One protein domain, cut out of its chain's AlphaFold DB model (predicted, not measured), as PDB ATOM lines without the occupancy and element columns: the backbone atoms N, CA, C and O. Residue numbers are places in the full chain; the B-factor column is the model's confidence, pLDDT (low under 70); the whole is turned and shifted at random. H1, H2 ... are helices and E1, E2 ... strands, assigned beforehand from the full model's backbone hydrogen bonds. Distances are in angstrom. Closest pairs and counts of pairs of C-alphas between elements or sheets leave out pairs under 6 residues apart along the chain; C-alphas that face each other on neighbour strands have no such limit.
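AT A GLANCE: This is residues 190 to 278 of the 464 residues of an uncharacterized protein of Frankia inefficax (strain DSM 45817 / CECT 9037 / EuI1c) (UniProt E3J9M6). A strongly twisted sheet of five antiparallel strands forms the middle, with H3 over one face and H1 and the short H4 over the other. H2 lies beyond H3, off the sheet, and residues 228 to 233 stick out. The printed part has 89 residues, with four named helices and five named strands in the order H1 E1 H2 H3 E2 E3 E4 E5 H4; across the sheet the order is E1 E5 E4 E3 E2. The class is mixed, helices and strands, and the whole is compact, with a radius of gyration of the C-alphas of 12.8 A and spans of 34 by 33 by 20 A.

HOW THE PARTS SIT: Start with H1, residues 190 to 196, on the sheet at a height of 9.2 A; it lies only just over E3, residues 246 to 251, and E4, residues 254 to 260, with 3 C-alphas falling on each. Its closest C-alphas with E5, residues 267 to 272, are Leu 196 and Tyr 270, 7.3 A apart. Next find E1, residues 203 to 205, an edge strand antiparallel to E5; N 205 and O 267 are 2.8 A apart. H2, residues 209 to 215, is close to but not clearly touching H3, residues 217 to 225; their closest C-alphas, Asp 211 and Ile 220, are 7.7 A apart. H3 lies over E4 on the opposite face from H1, at a height of 7.6 A, and these helices and the sheet form three layers, helices on both faces; the closest C-alphas of H3 and E4 are Ala 221 and Val 258, 6.8 A apart. From E2, residues 239 to 243, E2 E3 E4 E5 form a meander of three hairpins, each strand the antiparallel neighbour of the one before: look for N 248 and O 241, N 256 and O 249, and N 270 and O 257, each 2.8 A apart. H4, residues 274 to 278, is on the same face as H1; its closest C-alpha pair with E4 is Pro 274 and Cys 255, 5.7 A. Every O i to N i+4 pair is within hydrogen-bond range in H1, H2 and H4, but 4 of 5 in H3.

IN THESE COORDINATES: Find C-alpha 190, where H1 begins, at (-0.224, 51.475, -27.519). H3 runs 13.2 A from C-alpha 217 at (9.275, 34.759, -21.989). E4, the longest strand, measures 19.8 A, E3 16.1 A, E5 15.8 A and E2 13.5 A. H4 ends at C-alpha 278, (-13.492, 44.367, -25.864).

THE WHOLE: The C-alphas of Gly 190 and Ser 231, the two farthest apart, are 37.0 A apart. The printed part has no cut, and the link from H3 to E2, 13 residues, is long. Mean pLDDT of the printed part is 74.1, with residues 210 to 219, 226 to 240, 242 to 244 and 262 to 264 under 70.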
ATOM      1  N   GLY A 190       0.203  50.236 -28.174       76.81
ATOM      2  CA  GLY A 190      -0.224  51.475 -27.519       76.81
ATOM      3  C   GLY A 190      -1.546  51.300 -26.774       76.81
ATOM      4  O   GLY A 190      -1.635  51.657 -25.605       76.81
ATOM      5  N   ASP A 191      -2.517  50.644 -27.410       78.62
ATOM      6  CA  ASP A 191      -3.845  50.408 -26.827       78.62
ATOM      7  C   ASP A 191      -3.766  49.555 -25.560       78.62
ATOM      8  O   ASP A 191      -4.395  49.863 -24.548       78.62
ATOM      9  N   LEU A 192      -2.939  48.503 -25.590       78.56
ATOM     10  CA  LEU A 192      -2.680  47.698 -24.400       78.56
ATOM     11  C   LEU A 192      -1.922  48.485 -23.339       78.56
ATOM     12  O   LEU A 192      -2.260  48.389 -22.167       78.56
ATOM     13  N   ARG A 193      -0.918  49.282 -23.705       82.56
ATOM     14  CA  ARG A 193      -0.173  50.083 -22.728       82.56
ATOM     15  C   ARG A 193      -1.088  51.031 -21.957       82.56
ATOM     16  O   ARG A 193      -0.971  51.099 -20.736       82.56
ATOM     17  N   ASP A 194      -1.993  51.711 -22.650       80.12
ATOM     18  CA  ASP A 194      -2.947  52.634 -22.034       80.12
ATOM     19  C   ASP A 194      -3.939  51.891 -21.130       80.12
ATOM     20  O   ASP A 194      -4.224  52.348 -20.023       80.12
ATOM     21  N   LEU A 195      -4.388  50.703 -21.550       84.62
ATOM     22  CA  LEU A 195      -5.237  49.830 -20.739       84.62
ATOM     23  C   LEU A 195      -4.529  49.335 -19.466       84.62
ATOM     24  O   LEU A 195      -5.150  49.216 -18.413       84.62
ATOM     25  N   LEU A 196      -3.228  49.046 -19.545       86.62
ATOM     26  CA  LEU A 196      -2.432  48.525 -18.429       86.62
ATOM     27  C   LEU A 196      -1.961  49.625 -17.468       86.62
ATOM     28  O   LEU A 196      -1.742  49.340 -16.293       86.62
ATOM     29  N   ALA A 197      -1.806  50.866 -17.938       85.50
ATOM     30  CA  ALA A 197      -1.265  51.984 -17.163       85.50
ATOM     31  C   ALA A 197      -1.954  52.240 -15.802       85.50
ATOM     32  O   ALA A 197      -1.234  52.484 -14.828       85.50
ATOM     33  N   PRO A 198      -3.297  52.180 -15.668       85.44
ATOM     34  CA  PRO A 198      -3.960  52.366 -14.376       85.44
ATOM     35  C   PRO A 198      -4.001  51.096 -13.508       85.44
ATOM     36  O   PRO A 198      -4.463  51.156 -12.367       85.44
ATOM     37  N   ILE A 199      -3.553  49.944 -14.019       88.94
ATOM     38  CA  ILE A 199      -3.723  48.632 -13.385       88.94
ATOM     39  C   ILE A 199      -2.415  48.206 -12.711       88.94
ATOM     40  O   ILE A 199      -1.338  48.249 -13.300       88.94
ATOM     41  N   ALA A 200      -2.490  47.742 -11.462       90.31
ATOM     42  CA  ALA A 200      -1.343  47.110 -10.815       90.31
ATOM     43  C   ALA A 200      -1.132  45.683 -11.367       90.31
ATOM     44  O   ALA A 200      -2.117  44.960 -11.549       90.31
ATOM     45  N   PRO A 201       0.118  45.227 -11.580       92.25
ATOM     46  CA  PRO A 201       0.375  43.856 -12.003       92.25
ATOM     47  C   PRO A 201      -0.272  42.858 -11.041       92.25
ATOM     48  O   PRO A 201      -0.051  42.909  -9.830       92.25
ATOM     49  N   TYR A 202      -1.038  41.912 -11.584       91.00
ATOM     50  CA  TYR A 202      -1.554  40.779 -10.819       91.00
ATOM     51  C   TYR A 202      -0.397  39.920 -10.297       91.00
ATOM     52  O   TYR A 202      -0.437  39.412  -9.174       91.00
ATOM     53  N   ARG A 203       0.658  39.775 -11.107       91.88
ATOM     54  CA  ARG A 203       1.873  39.057 -10.731       91.88
ATOM     55  C   ARG A 203       3.091  39.598 -11.469       91.88
ATOM     56  O   ARG A 203       2.992  40.005 -12.620       91.88
ATOM     57  N   SER A 204       4.253  39.530 -10.828       93.06
ATOM     58  CA  SER A 204       5.540  39.823 -11.462       93.06
ATOM     59  C   SER A 204       6.462  38.618 -11.340       93.06
ATOM     60  O   SER A 204       6.697  38.113 -10.240       93.06
ATOM     61  N   LEU A 205       6.998  38.166 -12.466       90.25
ATOM     62  CA  LEU A 205       7.976  37.090 -12.558       90.25
ATOM     63  C   LEU A 205       9.348  37.689 -12.862       90.25
ATOM     64  O   LEU A 205       9.453  38.684 -13.574       90.25
ATOM     65  N   ARG A 206      10.400  37.073 -12.328       91.88
ATOM     66  CA  ARG A 206      11.796  37.438 -12.598       91.88
ATOM     67  C   ARG A 206      12.502  36.216 -13.181       91.88
ATOM     68  O   ARG A 206      13.086  35.455 -12.407       91.88
ATOM     69  N   PRO A 207      12.347  35.950 -14.489       81.69
ATOM     70  CA  PRO A 207      12.959  34.781 -15.103       81.69
ATOM     71  C   PRO A 207      14.483  34.924 -15.111       81.69
ATOM     72  O   PRO A 207      15.017  36.027 -15.228       81.69
ATOM     73  N   THR A 208      15.201  33.809 -14.990       81.44
ATOM     74  CA  THR A 208      16.651  33.826 -15.211       81.44
ATOM     75  C   THR A 208      16.956  33.832 -16.709       81.44
ATOM     76  O   THR A 208      16.146  33.384 -17.521       81.44
ATOM     77  N   ALA A 209      18.157  34.272 -17.095       73.19
ATOM     78  CA  ALA A 209      18.601  34.193 -18.491       73.19
ATOM     79  C   ALA A 209      18.556  32.751 -19.040       73.19
ATOM     80  O   ALA A 209      18.259  32.543 -20.214       73.19
ATOM     81  N   ALA A 210      18.802  31.753 -18.183       69.69
ATOM     82  CA  ALA A 210      18.701  30.343 -18.547       69.69
ATOM     83  C   ALA A 210      17.247  29.913 -18.809       69.69
ATOM     84  O   ALA A 210      16.999  29.181 -19.765       69.69
ATOM     85  N   ASP A 211      16.287  30.396 -18.012       65.50
ATOM     86  CA  ASP A 211      14.863  30.112 -18.226       65.50
ATOM     87  C   ASP A 211      14.378  30.695 -19.554       65.50
ATOM     88  O   ASP A 211      13.722  30.001 -20.332       65.50
ATOM     89  N   VAL A 212      14.737  31.955 -19.828       62.25
ATOM     90  CA  VAL A 212      14.376  32.636 -21.080       62.25
ATOM     91  C   VAL A 212      14.991  31.914 -22.277       62.25
ATOM     92  O   VAL A 212      14.288  31.664 -23.249       62.25
ATOM     93  N   ALA A 213      16.257  31.501 -22.195       56.44
ATOM     94  CA  ALA A 213      16.917  30.768 -23.274       56.44
ATOM     95  C   ALA A 213      16.299  29.382 -23.540       56.44
ATOM     96  O   ALA A 213      16.331  28.903 -24.672       56.44
ATOM     97  N   LEU A 214      15.761  28.723 -22.508       50.91
ATOM     98  CA  LEU A 214      15.202  27.375 -22.621       50.91
ATOM     99  C   LEU A 214      13.735  27.367 -23.070       50.91
ATOM    100  O   LEU A 214      13.321  26.447 -23.772       50.91
ATOM    101  N   ARG A 215      12.938  28.335 -22.607       54.00
ATOM    102  CA  ARG A 215      11.471  28.322 -22.736       54.00
ATOM    103  C   ARG A 215      10.912  29.550 -23.448       54.00
ATOM    104  O   ARG A 215       9.829  29.478 -24.000       54.00
ATOM    105  N   GLY A 216      11.624  30.671 -23.448       59.31
ATOM    106  CA  GLY A 216      11.080  31.953 -23.884       59.31
ATOM    107  C   GLY A 216      10.178  32.606 -22.831       59.31
ATOM    108  O   GLY A 216       9.697  31.979 -21.886       59.31
ATOM    109  N   VAL A 217       9.968  33.913 -22.978       65.81
ATOM    110  CA  VAL A 217       9.275  34.759 -21.989       65.81
ATOM    111  C   VAL A 217       7.797  34.377 -21.846       65.81
ATOM    112  O   VAL A 217       7.297  34.219 -20.728       65.81
ATOM    113  N   PHE A 218       7.093  34.191 -22.960       69.19
ATOM    114  CA  PHE A 218       5.660  33.909 -22.936       69.19
ATOM    115  C   PHE A 218       5.331  32.522 -22.372       69.19
ATOM    116  O   PHE A 218       4.413  32.415 -21.566       69.19
ATOM    117  N   ASP A 219       6.123  31.489 -22.664       66.69
ATOM    118  CA  ASP A 219       5.925  30.148 -22.088       66.69
ATOM    119  C   ASP A 219       6.114  30.126 -20.567       66.69
ATOM    120  O   ASP A 219       5.464  29.351 -19.856       66.69
ATOM    121  N   ILE A 220       7.021  30.956 -20.044       70.50
ATOM    122  CA  ILE A 220       7.189  31.126 -18.598       70.50
ATOM    123  C   ILE A 220       5.911  31.733 -18.014       70.50
ATOM    124  O   ILE A 220       5.362  31.185 -17.057       70.50
ATOM    125  N   ALA A 221       5.393  32.801 -18.622       75.06
ATOM    126  CA  ALA A 221       4.178  33.467 -18.167       75.06
ATOM    127  C   ALA A 221       2.931  32.573 -18.252       75.06
ATOM    128  O   ALA A 221       2.191  32.449 -17.278       75.06
ATOM    129  N   LEU A 222       2.724  31.897 -19.385       73.56
ATOM    130  CA  LEU A 222       1.596  30.993 -19.613       73.56
ATOM    131  C   LEU A 222       1.593  29.826 -18.620       73.56
ATOM    132  O   LEU A 222       0.535  29.424 -18.138       73.56
ATOM    133  N   SER A 223       2.770  29.317 -18.238       74.00
ATOM    134  CA  SER A 223       2.862  28.258 -17.225       74.00
ATOM    135  C   SER A 223       2.411  28.680 -15.826       74.00
ATOM    136  O   SER A 223       2.078  27.821 -15.015       74.00
ATOM    137  N   GLU A 224       2.372  29.985 -15.549       79.94
ATOM    138  CA  GLU A 224       1.854  30.527 -14.291       79.94
ATOM    139  C   GLU A 224       0.339  30.774 -14.324       79.94
ATOM    140  O   GLU A 224      -0.274  30.862 -13.259       79.94
ATOM    141  N   LEU A 225      -0.266  30.872 -15.514       74.56
ATOM    142  CA  LEU A 225      -1.714  31.045 -15.695       74.56
ATOM    143  C   LEU A 225      -2.486  29.717 -15.605       74.56
ATOM    144  O   LEU A 225      -3.678  29.708 -15.300       74.56
ATOM    145  N   VAL A 226      -1.824  28.575 -15.819       69.88
ATOM    146  CA  VAL A 226      -2.451  27.254 -15.655       69.88
ATOM    147  C   VAL A 226      -2.388  26.800 -14.191       69.88
ATOM    148  O   VAL A 226      -1.291  26.652 -13.644       69.88
ATOM    149  N   PRO A 227      -3.530  26.522 -13.530       60.75
ATOM    150  CA  PRO A 227      -3.541  26.079 -12.140       60.75
ATOM    151  C   PRO A 227      -2.796  24.750 -11.955       60.75
ATOM    152  O   PRO A 227      -3.136  23.732 -12.562       60.75
ATOM    153  N   LYS A 228      -1.807  24.722 -11.051       53.06
ATOM    154  CA  LYS A 228      -1.135  23.478 -10.643       53.06
ATOM    155  C   LYS A 228      -2.167  22.533 -10.014       53.06
ATOM    156  O   LYS A 228      -2.649  22.800  -8.919       53.06
ATOM    157  N   GLY A 229      -2.489  21.434 -10.696       45.47
ATOM    158  CA  GLY A 229      -3.391  20.392 -10.185       45.47
ATOM    159  C   GLY A 229      -4.696  20.198 -10.961       45.47
ATOM    160  O   GLY A 229      -5.424  19.258 -10.654       45.47
ATOM    161  N   GLN A 230      -4.987  21.004 -11.991       52.72
ATOM    162  CA  GLN A 230      -6.020  20.643 -12.969       52.72
ATOM    163  C   GLN A 230      -5.467  19.570 -13.913       52.72
ATOM    164  O   GLN A 230      -4.672  19.840 -14.810       52.72
ATOM    165  N   SER A 231      -5.853  18.317 -13.676       39.00
ATOM    166  CA  SER A 231      -5.509  17.197 -14.549       39.00
ATOM    167  C   SER A 231      -6.178  17.380 -15.913       39.00
ATOM    168  O   SER A 231      -7.385  17.191 -16.034       39.00
ATOM    169  N   GLY A 232      -5.398  17.745 -16.929       50.75
ATOM    170  CA  GLY A 232      -5.838  17.748 -18.327       50.75
ATOM    171  C   GLY A 232      -5.492  19.018 -19.093       50.75
ATOM    172  O   GLY A 232      -5.097  18.897 -20.243       50.75
ATOM    173  N   GLN A 233      -5.552  20.192 -18.456       46.88
ATOM    174  CA  GLN A 233      -5.293  21.463 -19.137       46.88
ATOM    175  C   GLN A 233      -3.792  21.774 -19.149       46.88
ATOM    176  O   GLN A 233      -3.145  21.890 -18.104       46.88
ATOM    177  N   ARG A 234      -3.216  21.883 -20.341       54.06
ATOM    178  CA  ARG A 234      -1.840  22.315 -20.588       54.06
ATOM    179  C   ARG A 234      -1.860  23.801 -20.939       54.06
ATOM    180  O   ARG A 234      -2.838  24.325 -21.453       54.06
ATOM    181  N   TYR A 235      -0.752  24.503 -20.705       52.81
ATOM    182  CA  TYR A 235      -0.639  25.929 -21.070       52.81
ATOM    183  C   TYR A 235      -0.737  26.173 -22.580       52.81
ATOM    184  O   TYR A 235      -0.967  27.299 -23.002       52.81
ATOM    185  N   ARG A 236      -0.578  25.110 -23.374       48.59
ATOM    186  CA  ARG A 236      -0.770  25.104 -24.826       48.59
ATOM    187  C   ARG A 236      -2.244  25.161 -25.235       48.59
ATOM    188  O   ARG A 236      -2.510  25.463 -26.386       48.59
ATOM    189  N   ASP A 237      -3.155  24.942 -24.290       49.31
ATOM    190  CA  ASP A 237      -4.604  24.926 -24.507       49.31
ATOM    191  C   ASP A 237      -5.228  26.306 -24.187       49.31
ATOM    192  O   ASP A 237      -6.448  26.459 -24.118       49.31
ATOM    193  N   LEU A 238      -4.398  27.321 -23.896       54.72
ATOM    194  CA  LEU A 238      -4.831  28.695 -23.647       54.72
ATOM    195  C   LEU A 238      -4.881  29.472 -24.968       54.72
ATOM    196  O   LEU A 238      -3.898  29.509 -25.706       54.72
ATOM    197  N   ALA A 239      -6.002  30.143 -25.235       56.62
ATOM    198  CA  ALA A 239      -6.131  31.020 -26.394       56.62
ATOM    199  C   ALA A 239      -5.418  32.350 -26.125       56.62
ATOM    200  O   ALA A 239      -5.634  32.964 -25.076       56.62
ATOM    201  N   GLY A 240      -4.607  32.825 -27.071       62.53
ATOM    202  CA  GLY A 240      -3.935  34.109 -26.933       62.53
ATOM    203  C   GLY A 240      -3.640  34.814 -28.252       62.53
ATOM    204  O   GLY A 240      -3.616  34.199 -29.312       62.53
ATOM    205  N   GLU A 241      -3.431  36.122 -28.160       70.25
ATOM    206  CA  GLU A 241      -3.104  37.027 -29.256       70.25
ATOM    207  C   GLU A 241      -1.855  37.831 -28.895       70.25
ATOM    208  O   GLU A 241      -1.782  38.441 -27.824       70.25
ATOM    209  N   VAL A 242      -0.872  37.838 -29.793       67.50
ATOM    210  CA  VAL A 242       0.333  38.662 -29.657       67.50
ATOM    211  C   VAL A 242       0.059  40.050 -30.226       67.50
ATOM    212  O   VAL A 242      -0.354  40.188 -31.377       67.50
ATOM    213  N   VAL A 243       0.323  41.082 -29.426       69.94
ATOM    214  CA  VAL A 243       0.111  42.488 -29.784       69.94
ATOM    215  C   VAL A 243       1.370  43.277 -29.437       69.94
ATOM    216  O   VAL A 243       1.584  43.683 -28.291       69.94
ATOM    217  N   GLY A 244       2.242  43.461 -30.429       69.81
ATOM    218  CA  GLY A 244       3.593  43.985 -30.223       69.81
ATOM    219  C   GLY A 244       4.358  43.161 -29.174       69.81
ATOM    220  O   GLY A 244       4.472  41.945 -29.325       69.81
ATOM    221  N   PRO A 245       4.866  43.769 -28.082       70.81
ATOM    222  CA  PRO A 245       5.576  43.036 -27.035       70.81
ATOM    223  C   PRO A 245       4.647  42.296 -26.058       70.81
ATOM    224  O   PRO A 245       5.145  41.616 -25.165       70.81
ATOM    225  N   TYR A 246       3.325  42.437 -26.173       75.19
ATOM    226  CA  TYR A 246       2.362  41.880 -25.225       75.19
ATOM    227  C   TYR A 246       1.751  40.569 -25.730       75.19
ATOM    228  O   TYR A 246       1.583  40.374 -26.932       75.19
ATOM    229  N   LEU A 247       1.346  39.697 -24.804       76.19
ATOM    230  CA  LEU A 247       0.505  38.533 -25.097       76.19
ATOM    231  C   LEU A 247      -0.801  38.633 -24.306       76.19
ATOM    232  O   LEU A 247      -0.806  38.543 -23.077       76.19
ATOM    233  N   LEU A 248      -1.907  38.804 -25.018       77.38
ATOM    234  CA  LEU A 248      -3.256  38.829 -24.469       77.38
ATOM    235  C   LEU A 248      -3.816  37.405 -24.458       77.38
ATOM    236  O   LEU A 248      -3.892  36.772 -25.498       77.38
ATOM    237  N   VAL A 249      -4.213  36.891 -23.301       76.25
ATOM    238  CA  VAL A 249      -4.630  35.498 -23.090       76.25
ATOM    239  C   VAL A 249      -6.068  35.463 -22.587       76.25
ATOM    240  O   VAL A 249      -6.431  36.208 -21.674       76.25
ATOM    241  N   ARG A 250      -6.898  34.581 -23.145       72.62
ATOM    242  CA  ARG A 250      -8.248  34.281 -22.655       72.62
ATOM    243  C   ARG A 250      -8.254  32.907 -21.981       72.62
ATOM    244  O   ARG A 250      -7.872  31.906 -22.580       72.62
ATOM    245  N   GLN A 251      -8.714  32.860 -20.732       73.06
ATOM    246  CA  GLN A 251      -8.859  31.637 -19.941       73.06
ATOM    247  C   GLN A 251     -10.279  31.574 -19.366       73.06
ATOM    248  O   GLN A 251     -10.593  32.186 -18.341       73.06
ATOM    249  N   GLY A 252     -11.167  30.847 -20.050       70.75
ATOM    250  CA  GLY A 252     -12.596  30.866 -19.735       70.75
ATOM    251  C   GLY A 252     -13.164  32.282 -19.874       70.75
ATOM    252  O   GLY A 252     -13.036  32.897 -20.926       70.75
ATOM    253  N   ALA A 253     -13.761  32.808 -18.802       74.25
ATOM    254  CA  ALA A 253     -14.290  34.174 -18.757       74.25
ATOM    255  C   ALA A 253     -13.250  35.236 -18.346       74.25
ATOM    256  O   ALA A 253     -13.596  36.404 -18.224       74.25
ATOM    257  N   GLN A 254     -12.001  34.856 -18.061       80.62
ATOM    258  CA  GLN A 254     -10.961  35.790 -17.624       80.62
ATOM    259  C   GLN A 254     -10.040  36.169 -18.778       80.62
ATOM    260  O   GLN A 254      -9.734  35.340 -19.639       80.62
ATOM    261  N   CYS A 255      -9.563  37.413 -18.760       85.19
ATOM    262  CA  CYS A 255      -8.550  37.889 -19.685       85.19
ATOM    263  C   CYS A 255      -7.291  38.313 -18.922       85.19
ATOM    264  O   CYS A 255      -7.364  38.968 -17.881       85.19
ATOM    265  N   PHE A 256      -6.135  37.911 -19.433       88.12
ATOM    266  CA  PHE A 256      -4.833  38.252 -18.884       88.12
ATOM    267  C   PHE A 256      -3.980  38.911 -19.956       88.12
ATOM    268  O   PHE A 256      -4.069  38.546 -21.120       88.12
ATOM    269  N   CYS A 257      -3.119  39.839 -19.567       88.88
ATOM    270  CA  CYS A 257      -2.101  40.386 -20.453       88.88
ATOM    271  C   CYS A 257      -0.721  40.140 -19.855       88.88
ATOM    272  O   CYS A 257      -0.454  40.508 -18.712       88.88
ATOM    273  N   VAL A 258       0.151  39.514 -20.633       85.06
ATOM    274  CA  VAL A 258       1.559  39.309 -20.312       85.06
ATOM    275  C   VAL A 258       2.363  40.438 -20.945       85.06
ATOM    276  O   VAL A 258       2.326  40.627 -22.159       85.06
ATOM    277  N   ALA A 259       3.098  41.170 -20.118       87.69
ATOM    278  CA  ALA A 259       3.924  42.310 -20.483       87.69
ATOM    279  C   ALA A 259       5.376  42.070 -20.026       87.69
ATOM    280  O   ALA A 259       5.695  42.260 -18.848       87.69
ATOM    281  N   PRO A 260       6.270  41.614 -20.915       77.62
ATOM    282  CA  PRO A 260       7.698  41.627 -20.642       77.62
ATOM    283  C   PRO A 260       8.222  43.058 -20.533       77.62
ATOM    284  O   PRO A 260       7.797  43.951 -21.270       77.62
ATOM    285  N   ASP A 261       9.178  43.277 -19.635       79.31
ATOM    286  CA  ASP A 261       9.943  44.514 -19.641       79.31
ATOM    287  C   ASP A 261      10.895  44.553 -20.856       79.31
ATOM    288  O   ASP A 261      11.333  43.510 -21.349       79.31
ATOM    289  N   PRO A 262      11.281  45.747 -21.338       65.50
ATOM    290  CA  PRO A 262      12.190  45.865 -22.481       65.50
ATOM    291  C   PRO A 262      13.558  45.200 -22.267       65.50
ATOM    292  O   PRO A 262      14.231  44.848 -23.231       65.50
ATOM    293  N   ALA A 263      13.983  45.039 -21.010       66.00
ATOM    294  CA  ALA A 263      15.252  44.410 -20.657       66.00
ATOM    295  C   ALA A 263      15.177  42.870 -20.584       66.00
ATOM    296  O   ALA A 263      16.211  42.226 -20.415       66.00
ATOM    297  N   GLY A 264      13.982  42.272 -20.680       65.94
ATOM    298  CA  GLY A 264      13.764  40.829 -20.541       65.94
ATOM    299  C   GLY A 264      14.058  40.278 -19.139       65.94
ATOM    300  O   GLY A 264      14.241  39.072 -18.972       65.94
ATOM    301  N   THR A 265      14.138  41.143 -18.128       76.31
ATOM    302  CA  THR A 265      14.459  40.789 -16.737       76.31
ATOM    303  C   THR A 265      13.223  40.544 -15.881       76.31
ATOM    304  O   THR A 265      13.308  39.936 -14.808       76.31
ATOM    305  N   ARG A 266      12.063  41.014 -16.340       88.00
ATOM    306  CA  ARG A 266      10.799  40.926 -15.623       88.00
ATOM    307  C   ARG A 266       9.659  40.647 -16.586       88.00
ATOM    308  O   ARG A 266       9.596  41.184 -17.683       88.00
ATOM    309  N   ILE A 267       8.716  39.837 -16.126       85.50
ATOM    310  CA  ILE A 267       7.457  39.604 -16.823       85.50
ATOM    311  C   ILE A 267       6.333  40.022 -15.891       85.50
ATOM    312  O   ILE A 267       6.219  39.497 -14.784       85.50
ATOM    313  N   GLU A 268       5.514  40.967 -16.319       92.88
ATOM    314  CA  GLU A 268       4.337  41.405 -15.582       92.88
ATOM    315  C   GLU A 268       3.097  40.758 -16.185       92.88
ATOM    316  O   GLU A 268       2.893  40.756 -17.394       92.88
ATOM    317  N   ILE A 269       2.281  40.151 -15.333       91.69
ATOM    318  CA  ILE A 269       1.005  39.559 -15.709       91.69
ATOM    319  C   ILE A 269      -0.070  40.447 -15.113       91.69
ATOM    320  O   ILE A 269      -0.107  40.657 -13.900       91.69
ATOM    321  N   TYR A 270      -0.952  40.938 -15.964       94.44
ATOM    322  CA  TYR A 270      -2.099  41.750 -15.601       94.44
ATOM    323  C   TYR A 270      -3.357  40.927 -15.779       94.44
ATOM    324  O   TYR A 270      -3.475  40.156 -16.729       94.44
ATOM    325  N   ARG A 271      -4.302  41.099 -14.862       93.56
ATOM    326  CA  ARG A 271      -5.656  40.587 -15.025       93.56
ATOM    327  C   ARG A 271      -6.519  41.737 -15.521       93.56
ATOM    328  O   ARG A 271      -6.536  42.787 -14.886       93.56
ATOM    329  N   LEU A 272      -7.195  41.525 -16.639       91.38
ATOM    330  CA  LEU A 272      -8.013  42.522 -17.315       91.38
ATOM    331  C   LEU A 272      -9.491  42.153 -17.204       91.38
ATOM    332  O   LEU A 272      -9.842  40.968 -17.177       91.38
ATOM    333  N   ASP A 273     -10.348  43.169 -17.156       85.75
ATOM    334  CA  ASP A 273     -11.777  42.972 -17.371       85.75
ATOM    335  C   ASP A 273     -12.011  42.643 -18.858       85.75
ATOM    336  O   ASP A 273     -11.521  43.372 -19.729       85.75
ATOM    337  N   PRO A 274     -12.721  41.550 -19.194       84.38
ATOM    338  CA  PRO A 274     -13.086  41.255 -20.575       84.38
ATOM    339  C   PRO A 274     -13.800  42.410 -21.287       84.38
ATOM    340  O   PRO A 274     -13.587  42.586 -22.485       84.38
ATOM    341  N   ALA A 275     -14.612  43.198 -20.573       80.44
ATOM    342  CA  ALA A 275     -15.328  44.333 -21.147       80.44
ATOM    343  C   ALA A 275     -14.375  45.462 -21.567       80.44
ATOM    344  O   ALA A 275     -14.543  46.033 -22.645       80.44
ATOM    345  N   ASP A 276     -13.338  45.738 -20.772       82.38
ATOM    346  CA  ASP A 276     -12.334  46.756 -21.106       82.38
ATOM    347  C   ASP A 276     -11.499  46.333 -22.321       82.38
ATOM    348  O   ASP A 276     -11.208  47.143 -23.200       82.38
ATOM    349  N   VAL A 277     -11.150  45.045 -22.401       81.75
ATOM    350  CA  VAL A 277     -10.437  44.477 -23.555       81.75
ATOM    351  C   VAL A 277     -11.284  44.575 -24.820       81.75
ATOM    352  O   VAL A 277     -10.765  44.926 -25.877       81.75
ATOM    353  N   GLU A 278     -12.578  44.280 -24.726       79.44
ATOM    354  CA  GLU A 278     -13.492  44.367 -25.864       79.44
ATOM    355  C   GLU A 278     -13.703  45.820 -26.313       79.44
ATOM    356  O   GLU A 278     -13.615  46.126 -27.499       79.44
TER     357      GLU A 278